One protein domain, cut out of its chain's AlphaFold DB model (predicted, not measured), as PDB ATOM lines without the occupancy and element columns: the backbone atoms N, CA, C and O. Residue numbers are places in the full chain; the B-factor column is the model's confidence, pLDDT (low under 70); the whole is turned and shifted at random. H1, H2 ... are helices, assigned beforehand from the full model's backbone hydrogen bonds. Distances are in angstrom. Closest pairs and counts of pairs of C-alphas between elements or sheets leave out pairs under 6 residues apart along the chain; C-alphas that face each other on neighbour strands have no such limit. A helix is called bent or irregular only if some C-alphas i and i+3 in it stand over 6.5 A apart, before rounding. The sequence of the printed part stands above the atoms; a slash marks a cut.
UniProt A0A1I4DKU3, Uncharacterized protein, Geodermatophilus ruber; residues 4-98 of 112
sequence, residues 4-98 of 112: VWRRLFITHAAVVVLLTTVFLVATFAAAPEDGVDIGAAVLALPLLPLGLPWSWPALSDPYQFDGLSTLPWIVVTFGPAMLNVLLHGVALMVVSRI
ATOM      1  N   VAL A   4       7.033 -28.632 -37.556       83.88
ATOM      2  CA  VAL A   4       7.800 -29.542 -36.692       83.88
ATOM      3  C   VAL A   4       9.164 -28.951 -36.324       83.88
ATOM      4  O   VAL A   4       9.436 -28.780 -35.144       83.88
ATOM      5  N   TRP A   5       9.972 -28.529 -37.305       78.44
ATOM      6  CA  TRP A   5      11.293 -27.926 -37.049       78.44
ATOM      7  C   TRP A   5      11.213 -26.665 -36.186       78.44
ATOM      8  O   TRP A   5      12.066 -26.420 -35.340       78.44
ATOM      9  N   ARG A   6      10.152 -25.870 -36.369       80.31
ATOM     10  CA  ARG A   6       9.913 -24.677 -35.549       80.31
ATOM     11  C   ARG A   6       9.553 -25.033 -34.112       80.31
ATOM     12  O   ARG A   6      10.050 -24.377 -33.206       80.31
ATOM     13  N   ARG A   7       8.712 -26.048 -33.901       84.56
ATOM     14  CA  ARG A   7       8.384 -26.536 -32.555       84.56
ATOM     15  C   ARG A   7       9.620 -27.096 -31.857       84.56
ATOM     16  O   ARG A   7       9.879 -26.677 -30.744       84.56
ATOM     17  N   LEU A   8      10.410 -27.930 -32.535       84.56
ATOM     18  CA  LEU A   8      11.651 -28.483 -31.982       84.56
ATOM     19  C   LEU A   8      12.634 -27.388 -31.554       84.56
ATOM     20  O   LEU A   8      13.154 -27.450 -30.448       84.56
ATOM     21  N   PHE A   9      12.835 -26.358 -32.384       81.94
ATOM     22  CA  PHE A   9      13.683 -25.223 -32.015       81.94
ATOM     23  C   PHE A   9      13.144 -24.464 -30.794       81.94
ATOM     24  O   PHE A   9      13.910 -24.155 -29.891       81.94
ATOM     25  N   ILE A  10      11.833 -24.192 -30.740       83.06
ATOM     26  CA  ILE A  10      11.215 -23.514 -29.589       83.06
ATOM     27  C   ILE A  10      11.373 -24.356 -28.322       83.06
ATOM     28  O   ILE A  10      11.751 -23.816 -27.291       83.06
ATOM     29  N   THR A  11      11.121 -25.665 -28.396       84.12
ATOM     30  CA  THR A  11      11.298 -26.582 -27.266       84.12
ATOM     31  C   THR A  11      12.753 -26.608 -26.808       84.12
ATOM     32  O   THR A  11      13.006 -26.463 -25.622       84.12
ATOM     33  N   HIS A  12      13.708 -26.730 -27.731       78.69
ATOM     34  CA  HIS A  12      15.135 -26.709 -27.412       78.69
ATOM     35  C   HIS A  12      15.554 -25.389 -26.752       78.69
ATOM     36  O   HIS A  12      16.159 -25.409 -25.687       78.69
ATOM     37  N   ALA A  13      15.164 -24.248 -27.327       79.69
ATOM     38  CA  ALA A  13      15.448 -22.936 -26.756       79.69
ATOM     39  C   ALA A  13      14.822 -22.770 -25.362       79.69
ATOM     40  O   ALA A  13      15.485 -22.295 -24.448       79.69
ATOM     41  N   ALA A  14      13.570 -23.202 -25.179       83.94
ATOM     42  CA  ALA A  14      12.887 -23.147 -23.890       83.94
ATOM     43  C   ALA A  14      13.568 -24.032 -22.837       83.94
ATOM     44  O   ALA A  14      13.741 -23.592 -21.708       83.94
ATOM     45  N   VAL A  15      13.991 -25.246 -23.207       84.38
ATOM     46  CA  VAL A  15      14.724 -26.160 -22.319       84.38
ATOM     47  C   VAL A  15      16.064 -25.560 -21.908       84.38
ATOM     48  O   VAL A  15      16.387 -25.560 -20.726       84.38
ATOM     49  N   VAL A  16      16.818 -25.013 -22.863       81.50
ATOM     50  CA  VAL A  16      18.113 -24.374 -22.605       81.50
ATOM     51  C   VAL A  16      17.948 -23.176 -21.665       81.50
ATOM     52  O   VAL A  16      18.627 -23.114 -20.644       81.50
ATOM     53  N   VAL A  17      16.995 -22.277 -21.939       81.56
ATOM     54  CA  VAL A  17      16.707 -21.125 -21.066       81.56
ATOM     55  C   VAL A  17      16.270 -21.580 -19.676       81.56
ATOM     56  O   VAL A  17      16.821 -21.100 -18.692       81.56
ATOM     57  N   LEU A  18      15.331 -22.527 -19.583       83.94
ATOM     58  CA  LEU A  18      14.825 -23.025 -18.305       83.94
ATOM     59  C   LEU A  18      15.946 -23.636 -17.462       83.94
ATOM     60  O   LEU A  18      16.103 -23.261 -16.306       83.94
ATOM     61  N   LEU A  19      16.740 -24.543 -18.036       80.75
ATOM     62  CA  LEU A  19      17.843 -25.187 -17.326       80.75
ATOM     63  C   LEU A  19      18.892 -24.169 -16.877       80.75
ATOM     64  O   LEU A  19      19.346 -24.241 -15.739       80.75
ATOM     65  N   THR A  20      19.240 -23.192 -17.720       79.00
ATOM     66  CA  THR A  20      20.161 -22.118 -17.329       79.00
ATOM     67  C   THR A  20      19.583 -21.259 -16.209       79.00
ATOM     68  O   THR A  20      20.296 -20.956 -15.260       79.00
ATOM     69  N   THR A  21      18.299 -20.895 -16.260       80.62
ATOM     70  CA  THR A  21      17.659 -20.133 -15.179       80.62
ATOM     71  C   THR A  21      17.651 -20.915 -13.871       80.62
ATOM     72  O   THR A  21      18.053 -20.367 -12.851       80.62
ATOM     73  N   VAL A  22      17.242 -22.187 -13.889       81.75
ATOM     74  CA  VAL A  22      17.220 -23.031 -12.682       81.75
ATOM     75  C   VAL A  22      18.633 -23.203 -12.123       81.75
ATOM     76  O   VAL A  22      18.818 -23.073 -10.919       81.75
ATOM     77  N   PHE A  23      19.633 -23.415 -12.983       75.38
ATOM     78  CA  PHE A  23      21.033 -23.501 -12.569       75.38
ATOM     79  C   PHE A  23      21.517 -22.210 -11.894       75.38
ATOM     80  O   PHE A  23      22.102 -22.263 -10.814       75.38
ATOM     81  N   LEU A  24      21.254 -21.045 -12.497       77.81
ATOM     82  CA  LEU A  24      21.637 -19.756 -11.915       77.81
ATOM     83  C   LEU A  24      20.947 -19.527 -10.570       77.81
ATOM     84  O   LEU A  24      21.603 -19.121  -9.617       77.81
ATOM     85  N   VAL A  25      19.648 -19.821 -10.475       81.00
ATOM     86  CA  VAL A  25      18.901 -19.705  -9.217       81.00
ATOM     87  C   VAL A  25      19.497 -20.620  -8.149       81.00
ATOM     88  O   VAL A  25      19.743 -20.138  -7.053       81.00
ATOM     89  N   ALA A  26      19.780 -21.887  -8.463       74.94
ATOM     90  CA  ALA A  26      20.424 -22.810  -7.527       74.94
ATOM     91  C   ALA A  26      21.797 -22.286  -7.072       74.94
ATOM     92  O   ALA A  26      22.071 -22.222  -5.880       74.94
ATOM     93  N   THR A  27      22.608 -21.797  -8.015       72.12
ATOM     94  CA  THR A  27      23.956 -21.268  -7.746       72.12
ATOM     95  C   THR A  27      23.935 -20.037  -6.838       72.12
ATOM     96  O   THR A  27      24.797 -19.897  -5.981       72.12
ATOM     97  N   PHE A  28      22.972 -19.129  -7.024       75.00
ATOM     98  CA  PHE A  28      22.854 -17.918  -6.202       75.00
ATOM     99  C   PHE A  28      22.069 -18.130  -4.901       75.00
ATOM    100  O   PHE A  28      22.152 -17.288  -4.010       75.00
ATOM    101  N   ALA A  29      21.283 -19.205  -4.798       77.69
ATOM    102  CA  ALA A  29      20.533 -19.548  -3.594       77.69
ATOM    103  C   ALA A  29      21.344 -20.403  -2.608       77.69
ATOM    104  O   ALA A  29      21.053 -20.360  -1.415       77.69
ATOM    105  N   ALA A  30      22.332 -21.166  -3.087       67.62
ATOM    106  CA  ALA A  30      23.234 -21.934  -2.237       67.62
ATOM    107  C   ALA A  30      24.170 -20.999  -1.456       67.62
ATOM    108  O   ALA A  30      24.815 -20.120  -2.040       67.62
ATOM    109  N   ALA A  31      24.251 -21.180  -0.137       64.62
ATOM    110  CA  ALA A  31      25.214 -20.450   0.671       64.62
ATOM    111  C   ALA A  31      26.620 -21.041   0.441       64.62
ATOM    112  O   ALA A  31      26.759 -22.259   0.312       64.62
ATOM    113  N   PRO A  32      27.682 -20.217   0.379       62.84
ATOM    114  CA  PRO A  32      29.038 -20.705   0.117       62.84
ATOM    115  C   PRO A  32      29.538 -21.715   1.167       62.84
ATOM    116  O   PRO A  32      30.416 -22.524   0.873       62.84
ATOM    117  N   GLU A  33      28.966 -21.696   2.371       68.44
ATOM    118  CA  GLU A  33      29.206 -22.663   3.446       68.44
ATOM    119  C   GLU A  33      28.627 -24.076   3.216       68.44
ATOM    120  O   GLU A  33      29.084 -25.012   3.874       68.44
ATOM    121  N   ASP A  34      27.693 -24.273   2.278       63.56
ATOM    122  CA  ASP A  34      26.980 -25.555   2.097       63.56
ATOM    123  C   ASP A  34      27.767 -26.611   1.286       63.56
ATOM    124  O   ASP A  34      27.331 -27.755   1.132       63.56
ATOM    125  N   GLY A  35      28.965 -26.270   0.802       63.06
ATOM    126  CA  GLY A  35      29.801 -27.163  -0.003       63.06
ATOM    127  C   GLY A  35      29.333 -27.294  -1.460       63.06
ATOM    128  O   GLY A  35      28.602 -26.458  -1.982       63.06
ATOM    129  N   VAL A  36      29.819 -28.321  -2.170       60.12
ATOM    130  CA  VAL A  36      29.519 -28.508  -3.603       60.12
ATOM    131  C   VAL A  36      28.065 -28.947  -3.790       60.12
ATOM    132  O   VAL A  36      27.700 -30.068  -3.435       60.12
ATOM    133  N   ASP A  37      27.254 -28.089  -4.412       68.44
ATOM    134  CA  ASP A  37      25.852 -28.374  -4.718       68.44
ATOM    135  C   ASP A  37      25.727 -29.409  -5.855       68.44
ATOM    136  O   ASP A  37      25.800 -29.111  -7.054       68.44
ATOM    137  N   ILE A  38      25.533 -30.671  -5.462       66.56
ATOM    138  CA  ILE A  38      25.325 -31.805  -6.374       66.56
ATOM    139  C   ILE A  38      24.080 -31.577  -7.249       66.56
ATOM    140  O   ILE A  38      24.058 -31.992  -8.410       66.56
ATOM    141  N   GLY A  39      23.055 -30.888  -6.733       67.69
ATOM    142  CA  GLY A  39      21.847 -30.557  -7.487       67.69
ATOM    143  C   GLY A  39      22.144 -29.623  -8.659       67.69
ATOM    144  O   GLY A  39      21.684 -29.864  -9.779       67.69
ATOM    145  N   ALA A  40      22.991 -28.617  -8.441       65.62
ATOM    146  CA  ALA A  40      23.465 -27.731  -9.502       65.62
ATOM    147  C   ALA A  40      24.315 -28.481 -10.548       65.62
ATOM    148  O   ALA A  40      24.154 -28.262 -11.752       65.62
ATOM    149  N   ALA A  41      25.156 -29.430 -10.120       67.69
ATOM    150  CA  ALA A  41      25.954 -30.258 -11.032       67.69
ATOM    151  C   ALA A  41      25.085 -31.144 -11.949       67.69
ATOM    152  O   ALA A  41      25.372 -31.287 -13.142       67.69
ATOM    153  N   VAL A  42      23.973 -31.684 -11.435       73.06
ATOM    154  CA  VAL A  42      23.008 -32.466 -12.231       73.06
ATOM    155  C   VAL A  42      22.334 -31.613 -13.311       73.06
ATOM    156  O   VAL A  42      22.061 -32.107 -14.405       73.06
ATOM    157  N   LEU A  43      22.108 -30.322 -13.055       68.44
ATOM    158  CA  LEU A  43      21.548 -29.386 -14.038       68.44
ATOM    159  C   LEU A  43      22.562 -28.966 -15.113       68.44
ATOM    160  O   LEU A  43      22.168 -28.661 -16.241       68.44
ATOM    161  N   ALA A  44      23.858 -28.986 -14.795       66.19
ATOM    162  CA  ALA A  44      24.920 -28.687 -15.752       66.19
ATOM    163  C   ALA A  44      25.101 -29.799 -16.804       66.19
ATOM    164  O   ALA A  44      25.376 -29.507 -17.970       66.19
ATOM    165  N   LEU A  45      24.873 -31.063 -16.427       72.25
ATOM    166  CA  LEU A  45      24.995 -32.237 -17.306       72.25
ATOM    167  C   LEU A  45      24.237 -32.125 -18.639       72.25
ATOM    168  O   LEU A  45      24.850 -32.393 -19.669       72.25
ATOM    169  N   PRO A  46      22.947 -31.738 -18.684       73.12
ATOM    170  CA  PRO A  46      22.247 -31.527 -19.948       73.12
ATOM    171  C   PRO A  46      22.652 -30.229 -20.661       73.12
ATOM    172  O   PRO A  46      22.569 -30.176 -21.884       73.12
ATOM    173  N   LEU A  47      23.107 -29.188 -19.955       67.44
ATOM    174  CA  LEU A  47      23.503 -27.911 -20.571       67.44
ATOM    175  C   LEU A  47      24.805 -28.018 -21.379       67.44
ATOM    176  O   LEU A  47      24.925 -27.399 -22.435       67.44
ATOM    177  N   LEU A  48      25.743 -28.850 -20.925       66.88
ATOM    178  CA  LEU A  48      27.036 -29.083 -21.574       66.88
ATOM    179  C   LEU A  48      26.927 -29.622 -23.017       66.88
ATOM    180  O   LEU A  48      27.485 -28.993 -23.918       66.88
ATOM    181  N   PRO A  49      26.187 -30.713 -23.312       69.62
ATOM    182  CA  PRO A  49      26.003 -31.180 -24.684       69.62
ATOM    183  C   PRO A  49      25.186 -30.203 -25.537       69.62
ATOM    184  O   PRO A  49      25.380 -30.149 -26.749       69.62
ATOM    185  N   LEU A  50      24.304 -29.398 -24.931       73.00
ATOM    186  CA  LEU A  50      23.522 -28.383 -25.649       73.00
ATOM    187  C   LEU A  50      24.376 -27.173 -26.066       73.00
ATOM    188  O   LEU A  50      24.011 -26.482 -27.017       73.00
ATOM    189  N   GLY A  51      25.509 -26.932 -25.403       66.31
ATOM    190  CA  GLY A  51      26.499 -25.915 -25.768       66.31
ATOM    191  C   GLY A  51      27.671 -26.422 -26.605       66.31
ATOM    192  O   GLY A  51      28.542 -25.628 -26.960       66.31
ATOM    193  N   LEU A  52      27.721 -27.712 -26.959       71.38
ATOM    194  CA  LEU A  52      28.748 -28.234 -27.862       71.38
ATOM    195  C   LEU A  52      28.652 -27.600 -29.264       71.38
ATOM    196  O   LEU A  52      27.552 -27.316 -29.745       71.38
ATOM    197  N   PRO A  53      29.790 -27.429 -29.961       71.69
ATOM    198  CA  PRO A  53      31.164 -27.724 -29.523       71.69
ATOM    199  C   PRO A  53      31.773 -26.692 -28.558       71.69
ATOM    200  O   PRO A  53      32.841 -26.934 -28.010       71.69
ATOM    201  N   TRP A  54      31.130 -25.550 -28.324       71.00
ATOM    202  CA  TRP A  54      31.717 -24.436 -27.568       71.00
ATOM    203  C   TRP A  54      31.914 -24.722 -26.073       71.00
ATOM    204  O   TRP A  54      32.806 -24.139 -25.468       71.00
ATOM    205  N   SER A  55      31.148 -25.648 -25.491       72.56
ATOM    206  CA  SER A  55      31.355 -26.139 -24.118       72.56
ATOM    207  C   SER A  55      32.510 -27.144 -23.983       72.56
ATOM    208  O   SER A  55      32.805 -27.578 -22.872       72.56
ATOM    209  N   TRP A  56      33.167 -27.539 -25.082       77.44
ATOM    210  CA  TRP A  56      34.236 -28.543 -25.064       77.44
ATOM    211  C   TRP A  56      35.422 -28.193 -24.155       77.44
ATOM    212  O   TRP A  56      35.827 -29.075 -23.400       77.44
ATOM    213  N   PRO A  57      35.958 -26.954 -24.144       75.31
ATOM    214  CA  PRO A  57      37.067 -26.612 -23.261       75.31
ATOM    215  C   PRO A  57      36.733 -26.913 -21.799       75.31
ATOM    216  O   PRO A  57      37.489 -27.639 -21.157       75.31
ATOM    217  N   ALA A  58      35.569 -26.459 -21.320       72.94
ATOM    218  CA  ALA A  58      35.109 -26.674 -19.946       72.94
ATOM    219  C   ALA A  58      34.940 -28.163 -19.586       72.94
ATOM    220  O   ALA A  58      35.118 -28.538 -18.433       72.94
ATOM    221  N   LEU A  59      34.621 -29.015 -20.568       75.19
ATOM    222  CA  LEU A  59      34.554 -30.469 -20.387       75.19
ATOM    223  C   LEU A  59      35.936 -31.125 -20.345       75.19
ATOM    224  O   LEU A  59      36.125 -32.095 -19.617       75.19
ATOM    225  N   SER A  60      36.874 -30.639 -21.161       82.25
ATOM    226  CA  SER A  60      38.217 -31.220 -21.262       82.25
ATOM    227  C   SER A  60      39.108 -30.888 -20.068       82.25
ATOM    228  O   SER A  60      39.927 -31.717 -19.685       82.25
ATOM    229  N   ASP A  61      38.936 -29.703 -19.480       79.81
ATOM    230  CA  ASP A  61      39.639 -29.280 -18.270       79.81
ATOM    231  C   ASP A  61      38.709 -28.406 -17.406       79.81
ATOM    232  O   ASP A  61      38.576 -27.203 -17.655       79.81
ATOM    233  N   PRO A  62      38.020 -28.986 -16.409       71.12
ATOM    234  CA  PRO A  62      37.069 -28.246 -15.584       71.12
ATOM    235  C   PRO A  62      37.739 -27.211 -14.668       71.12
ATOM    236  O   PRO A  62      37.077 -26.257 -14.267       71.12
ATOM    237  N   TYR A  63      39.039 -27.356 -14.381       79.69
ATOM    238  CA  TYR A  63      39.777 -26.497 -13.448       79.69
ATOM    239  C   TYR A  63      40.473 -25.316 -14.130       79.69
ATOM    240  O   TYR A  63      40.963 -24.403 -13.463       79.69
ATOM    241  N   GLN A  64      40.478 -25.267 -15.468       82.06
ATOM    242  CA  GLN A  64      41.103 -24.175 -16.229       82.06
ATOM    243  C   GLN A  64      40.519 -22.784 -15.895       82.06
ATOM    244  O   GLN A  64      41.101 -21.757 -16.249       82.06
ATOM    245  N   PHE A  65      39.349 -22.747 -15.246       80.94
ATOM    246  CA  PHE A  65      38.595 -21.544 -14.912       80.94
ATOM    247  C   PHE A  65      38.534 -21.245 -13.406       80.94
ATOM    248  O   PHE A  65      37.869 -20.280 -13.031       80.94
ATOM    249  N   ASP A  66      39.236 -21.996 -12.550       80.56
ATOM    250  CA  ASP A  66      39.197 -21.828 -11.083       80.56
ATOM    251  C   ASP A  66      39.662 -20.440 -10.611       80.56
ATOM    252  O   ASP A  66      39.277 -19.971  -9.543       80.56
ATOM    253  N   GLY A  67      40.474 -19.749 -11.416       81.44
ATOM    254  CA  GLY A  67      40.934 -18.386 -11.136       81.44
ATOM    255  C   GLY A  67      39.953 -17.275 -11.536       81.44
ATOM    256  O   GLY A  67      40.253 -16.099 -11.321       81.44
ATOM    257  N   LEU A  68      38.817 -17.603 -12.159       83.06
ATOM    258  CA  LEU A  68      37.834 -16.612 -12.598       83.06
ATOM    259  C   LEU A  68      36.892 -16.215 -11.461       83.06
ATOM    260  O   LEU A  68      36.473 -17.032 -10.648       83.06
ATOM    261  N   SER A  69      36.482 -14.946 -11.454       83.12
ATOM    262  CA  SER A  69      35.346 -14.526 -10.636       83.12
ATOM    263  C   SER A  69      34.038 -15.150 -11.151       83.12
ATOM    264  O   SER A  69      33.939 -15.579 -12.305       83.12
ATOM    265  N   THR A  70      33.009 -15.183 -10.300       78.12
ATOM    266  CA  THR A  70      31.740 -15.896 -10.543       78.12
ATOM    267  C   THR A  70      31.093 -15.556 -11.888       78.12
ATOM    268  O   THR A  70      30.653 -16.443 -12.613       78.12
ATOM    269  N   LEU A  71      31.057 -14.272 -12.256       78.56
ATOM    270  CA  LEU A  71      30.462 -13.806 -13.514       78.56
ATOM    271  C   LEU A  71      31.171 -14.373 -14.756       78.56
ATOM    272  O   LEU A  71      30.503 -15.020 -15.565       78.56
ATOM    273  N   PRO A  72      32.491 -14.165 -14.939       81.88
ATOM    274  CA  PRO A  72      33.210 -14.769 -16.049       81.88
ATOM    275  C   PRO A  72      33.081 -16.290 -16.059       81.88
ATOM    276  O   PRO A  72      32.789 -16.833 -17.119       81.88
ATOM    277  N   TRP A  73      33.191 -16.961 -14.907       81.12
ATOM    278  CA  TRP A  73      33.035 -18.418 -14.807       81.12
ATOM    279  C   TRP A  73      31.679 -18.908 -15.352       81.12
ATOM    280  O   TRP A  73      31.630 -19.827 -16.174       81.12
ATOM    281  N   ILE A  74      30.579 -18.237 -14.985       76.19
ATOM    282  CA  ILE A  74      29.233 -18.520 -15.513       76.19
ATOM    283  C   ILE A  74      29.197 -18.335 -17.036       76.19
ATOM    284  O   ILE A  74      28.639 -19.167 -17.756       76.19
ATOM    285  N   VAL A  75      29.788 -17.250 -17.540       81.69
ATOM    286  CA  VAL A  75      29.780 -16.924 -18.972       81.69
ATOM    287  C   VAL A  75      30.542 -17.966 -19.790       81.69
ATOM    288  O   VAL A  75      30.018 -18.400 -20.812       81.69
ATOM    289  N   VAL A  76      31.731 -18.408 -19.370       78.94
ATOM    290  CA  VAL A  76      32.477 -19.439 -20.124       78.94
ATOM    291  C   VAL A  76      31.815 -20.813 -20.043       78.94
ATOM    292  O   VAL A  76      31.845 -21.551 -21.024       78.94
ATOM    293  N   THR A  77      31.172 -21.142 -18.922       74.69
ATOM    294  CA  THR A  77      30.558 -22.463 -18.719       74.69
ATOM    295  C   THR A  77      29.216 -22.595 -19.450       74.69
ATOM    296  O   THR A  77      28.962 -23.602 -20.116       74.69
ATOM    297  N   PHE A  78      28.365 -21.563 -19.395       73.75
ATOM    298  CA  PHE A  78      26.981 -21.619 -19.899       73.75
ATOM    299  C   PHE A  78      26.699 -20.704 -21.095       73.75
ATOM    300  O   PHE A  78      25.750 -20.944 -21.847       73.75
ATOM    301  N   GLY A  79      27.532 -19.687 -21.327       79.56
ATOM    302  CA  GLY A  79      27.470 -18.841 -22.520       79.56
ATOM    303  C   GLY A  79      27.489 -19.628 -23.837       79.56
ATOM    304  O   GLY A  79      26.680 -19.309 -24.711       79.56
ATOM    305  N   PRO A  80      28.300 -20.697 -23.984       83.50
ATOM    306  CA  PRO A  80      28.233 -21.627 -25.113       83.50
ATOM    307  C   PRO A  80      26.830 -22.147 -25.462       83.50
ATOM    308  O   PRO A  80      26.449 -22.148 -26.634       83.50
ATOM    309  N   ALA A  81      26.031 -22.542 -24.464       80.25
ATOM    310  CA  ALA A  81      24.676 -23.053 -24.682       80.25
ATOM    311  C   ALA A  81      23.743 -21.963 -25.230       80.25
ATOM    312  O   ALA A  81      23.013 -22.195 -26.197       80.25
ATOM    313  N   MET A  82      23.819 -20.744 -24.681       78.69
ATOM    314  CA  MET A  82      23.058 -19.605 -25.211       78.69
ATOM    315  C   MET A  82      23.506 -19.215 -26.617       78.69
ATOM    316  O   MET A  82      22.667 -18.965 -27.486       78.69
ATOM    317  N   LEU A  83      24.817 -19.191 -26.862       81.94
ATOM    318  CA  LEU A  83      25.376 -18.892 -28.174       81.94
ATOM    319  C   LEU A  83      24.870 -19.890 -29.219       81.94
ATOM    320  O   LEU A  83      24.452 -19.477 -30.301       81.94
ATOM    321  N   ASN A  84      24.828 -21.181 -28.887       83.25
ATOM    322  CA  ASN A  84      24.341 -22.209 -29.800       83.25
ATOM    323  C   ASN A  84      22.864 -21.994 -30.185       83.25
ATOM    324  O   ASN A  84      22.514 -22.061 -31.367       83.25
ATOM    325  N   VAL A  85      22.005 -21.652 -29.215       83.50
ATOM    326  CA  VAL A  85      20.590 -21.315 -29.462       83.50
ATOM    327  C   VAL A  85      20.459 -20.079 -30.353       83.50
ATOM    328  O   VAL A  85      19.671 -20.086 -31.306       83.50
ATOM    329  N   LEU A  86      21.240 -19.029 -30.083       84.75
ATOM    330  CA  LEU A  86      21.234 -17.799 -30.876       84.75
ATOM    331  C   LEU A  86      21.664 -18.061 -32.322       84.75
ATOM    332  O   LEU A  86      20.971 -17.640 -33.251       84.75
ATOM    333  N   LEU A  87      22.757 -18.800 -32.526       85.38
ATOM    334  CA  LEU A  87      23.255 -19.156 -33.854       85.38
ATOM    335  C   LEU A  87      22.228 -19.975 -34.639       85.38
ATOM    336  O   LEU A  87      21.941 -19.654 -35.795       85.38
ATOM    337  N   HIS A  88      21.608 -20.976 -34.007       84.31
ATOM    338  CA  HIS A  88      20.528 -21.745 -34.625       84.31
ATOM    339  C   HIS A  88      19.331 -20.859 -34.988       84.31
ATOM    340  O   HIS A  88      18.793 -20.966 -36.092       84.31
ATOM    341  N   GLY A  89      18.936 -19.941 -34.102       84.31
ATOM    342  CA  GLY A  89      17.856 -18.987 -34.357       84.31
ATOM    343  C   GLY A  89      18.139 -18.090 -35.562       84.31
ATOM    344  O   GLY A  89      17.293 -17.961 -36.454       84.31
ATOM    345  N   VAL A  90      19.347 -17.527 -35.637       87.31
ATOM    346  CA  VAL A  90      19.797 -16.692 -36.762       87.31
ATOM    347  C   VAL A  90      19.840 -17.502 -38.055       87.31
ATOM    348  O   VAL A  90      19.284 -17.063 -39.062       87.31
ATOM    349  N   ALA A  91      20.414 -18.706 -38.041       86.69
ATOM    350  CA  ALA A  91      20.467 -19.578 -39.213       86.69
ATOM    351  C   ALA A  91      19.059 -19.896 -39.745       86.69
ATOM    352  O   ALA A  91      18.784 -19.752 -40.940       86.69
ATOM    353  N   LEU A  92      18.124 -20.246 -38.856       85.25
ATOM    354  CA  LEU A  92      16.732 -20.519 -39.219       85.25
ATOM    355  C   LEU A  92      16.020 -19.278 -39.766       85.25
ATOM    356  O   LEU A  92      15.249 -19.388 -40.730       85.25
ATOM    357  N   MET A  93      16.284 -18.100 -39.199       86.31
ATOM    358  CA  MET A  93      15.757 -16.827 -39.691       86.31
ATOM    359  C   MET A  93      16.276 -16.523 -41.099       86.31
ATOM    360  O   MET A  93      15.477 -16.237 -41.997       86.31
ATOM    361  N   VAL A  94      17.589 -16.631 -41.315       88.44
ATOM    362  CA  VAL A  94      18.247 -16.385 -42.607       88.44
ATOM    363  C   VAL A  94      17.709 -17.339 -43.671       88.44
ATOM    364  O   VAL A  94      17.214 -16.886 -44.705       88.44
ATOM    365  N   VAL A  95      17.685 -18.647 -43.397       86.75
ATOM    366  CA  VAL A  95      17.145 -19.661 -44.321       86.75
ATOM    367  C   VAL A  95      15.671 -19.401 -44.633       86.75
ATOM    368  O   VAL A  95      15.243 -19.510 -45.786       86.75
ATOM    369  N   SER A  96      14.874 -19.021 -43.633       83.56
ATOM    370  CA  SER A  96      13.457 -18.695 -43.831       83.56
ATOM    371  C   SER A  96      13.269 -17.456 -44.702       83.56
ATOM    372  O   SER A  96      12.382 -17.442 -45.559       83.56
ATOM    373  N   ARG A  97      14.112 -16.432 -44.530       85.88
ATOM    374  CA  ARG A  97      14.079 -15.201 -45.330       85.88
ATOM    375  C   ARG A  97      14.480 -15.470 -46.778       85.88
ATOM    376  O   ARG A  97      13.795 -15.000 -47.681       85.88
ATOM    377  N   ILE A  98      15.517 -16.279 -47.000       86.25
ATOM    378  CA  ILE A  98      15.959 -16.698 -48.340       86.25
ATOM    379  C   ILE A  98      14.868 -17.519 -49.037       86.25
ATOM    380  O   ILE A  98      14.527 -17.235 -50.182       86.25
TER     381      ILE A  98
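This is residues 4 to 98 of the 112 residues of an uncharacterized protein of Geodermatophilus ruber (UniProt A0A1I4DKU3). Two long helices, H1 and the arm H4b of the bent helix H4, run side by side in opposite ways, and H2 folds back beside H1 to make a three-helix bundle with them. Short H3 sits near both H2 and the arm H4a without clearly touching either, while residues 31 to 36 and 93 to 98 stick out. The 95 printed residues, all helix by class, have four named helices, H1 to H4 in chain order, and no named strand. The whole is a rod of 53 by 23 by 19 A, only just loose, close to compact, with a radius of gyration of the C-alphas of 15.0 A.

H4, residues 70 to 98, was assigned as one helix by its hydrogen bonds but is bent: C-alphas 77 and 80 are 6.9 A apart. Its arms are H4a, residues 70 to 77, 10.6 A, and H4b, residues 80 to 98, 26.7 A, ending at C-alpha 98 (15.959, -16.698, -48.340). H1, residues 4 to 29, spans 36.8 A from C-alpha 4 (7.800, -29.542, -36.692). H2 is residues 38 to 50, 19.7 A; H3 is residues 56 to 60, 6.1 A.

H4b touches H1 at a shallow tilt of 24 degrees, opposite ways; the closest C-alphas, of Ala 13 and Val 85, are 6.0 A apart. H1 and H2 form a helical hairpin at 31 degrees, closest at C-alphas Phe 23 and Ala 40, 5.8 A. H2 touches H4b with residues 47 to 50 alone, the same way; C-alphas Leu 50 and Ala 81 are closest, 5.5 A. H3 is close to but not clearly touching H4a, closest at C-alphas Ala 58 and Thr 77, 6.3 A. Every O i to N i+4 pair is within hydrogen-bond range in H1, H3, H4a and H4b, and 5 of 9 in H2.

The C-alphas farthest apart, of Glu 33 and Ile 98, are 53.8 A apart. The printed part has no cut and no long link. Confidence is under 70 at residues 30 to 41, 43 to 44, 47 to 49 and 51.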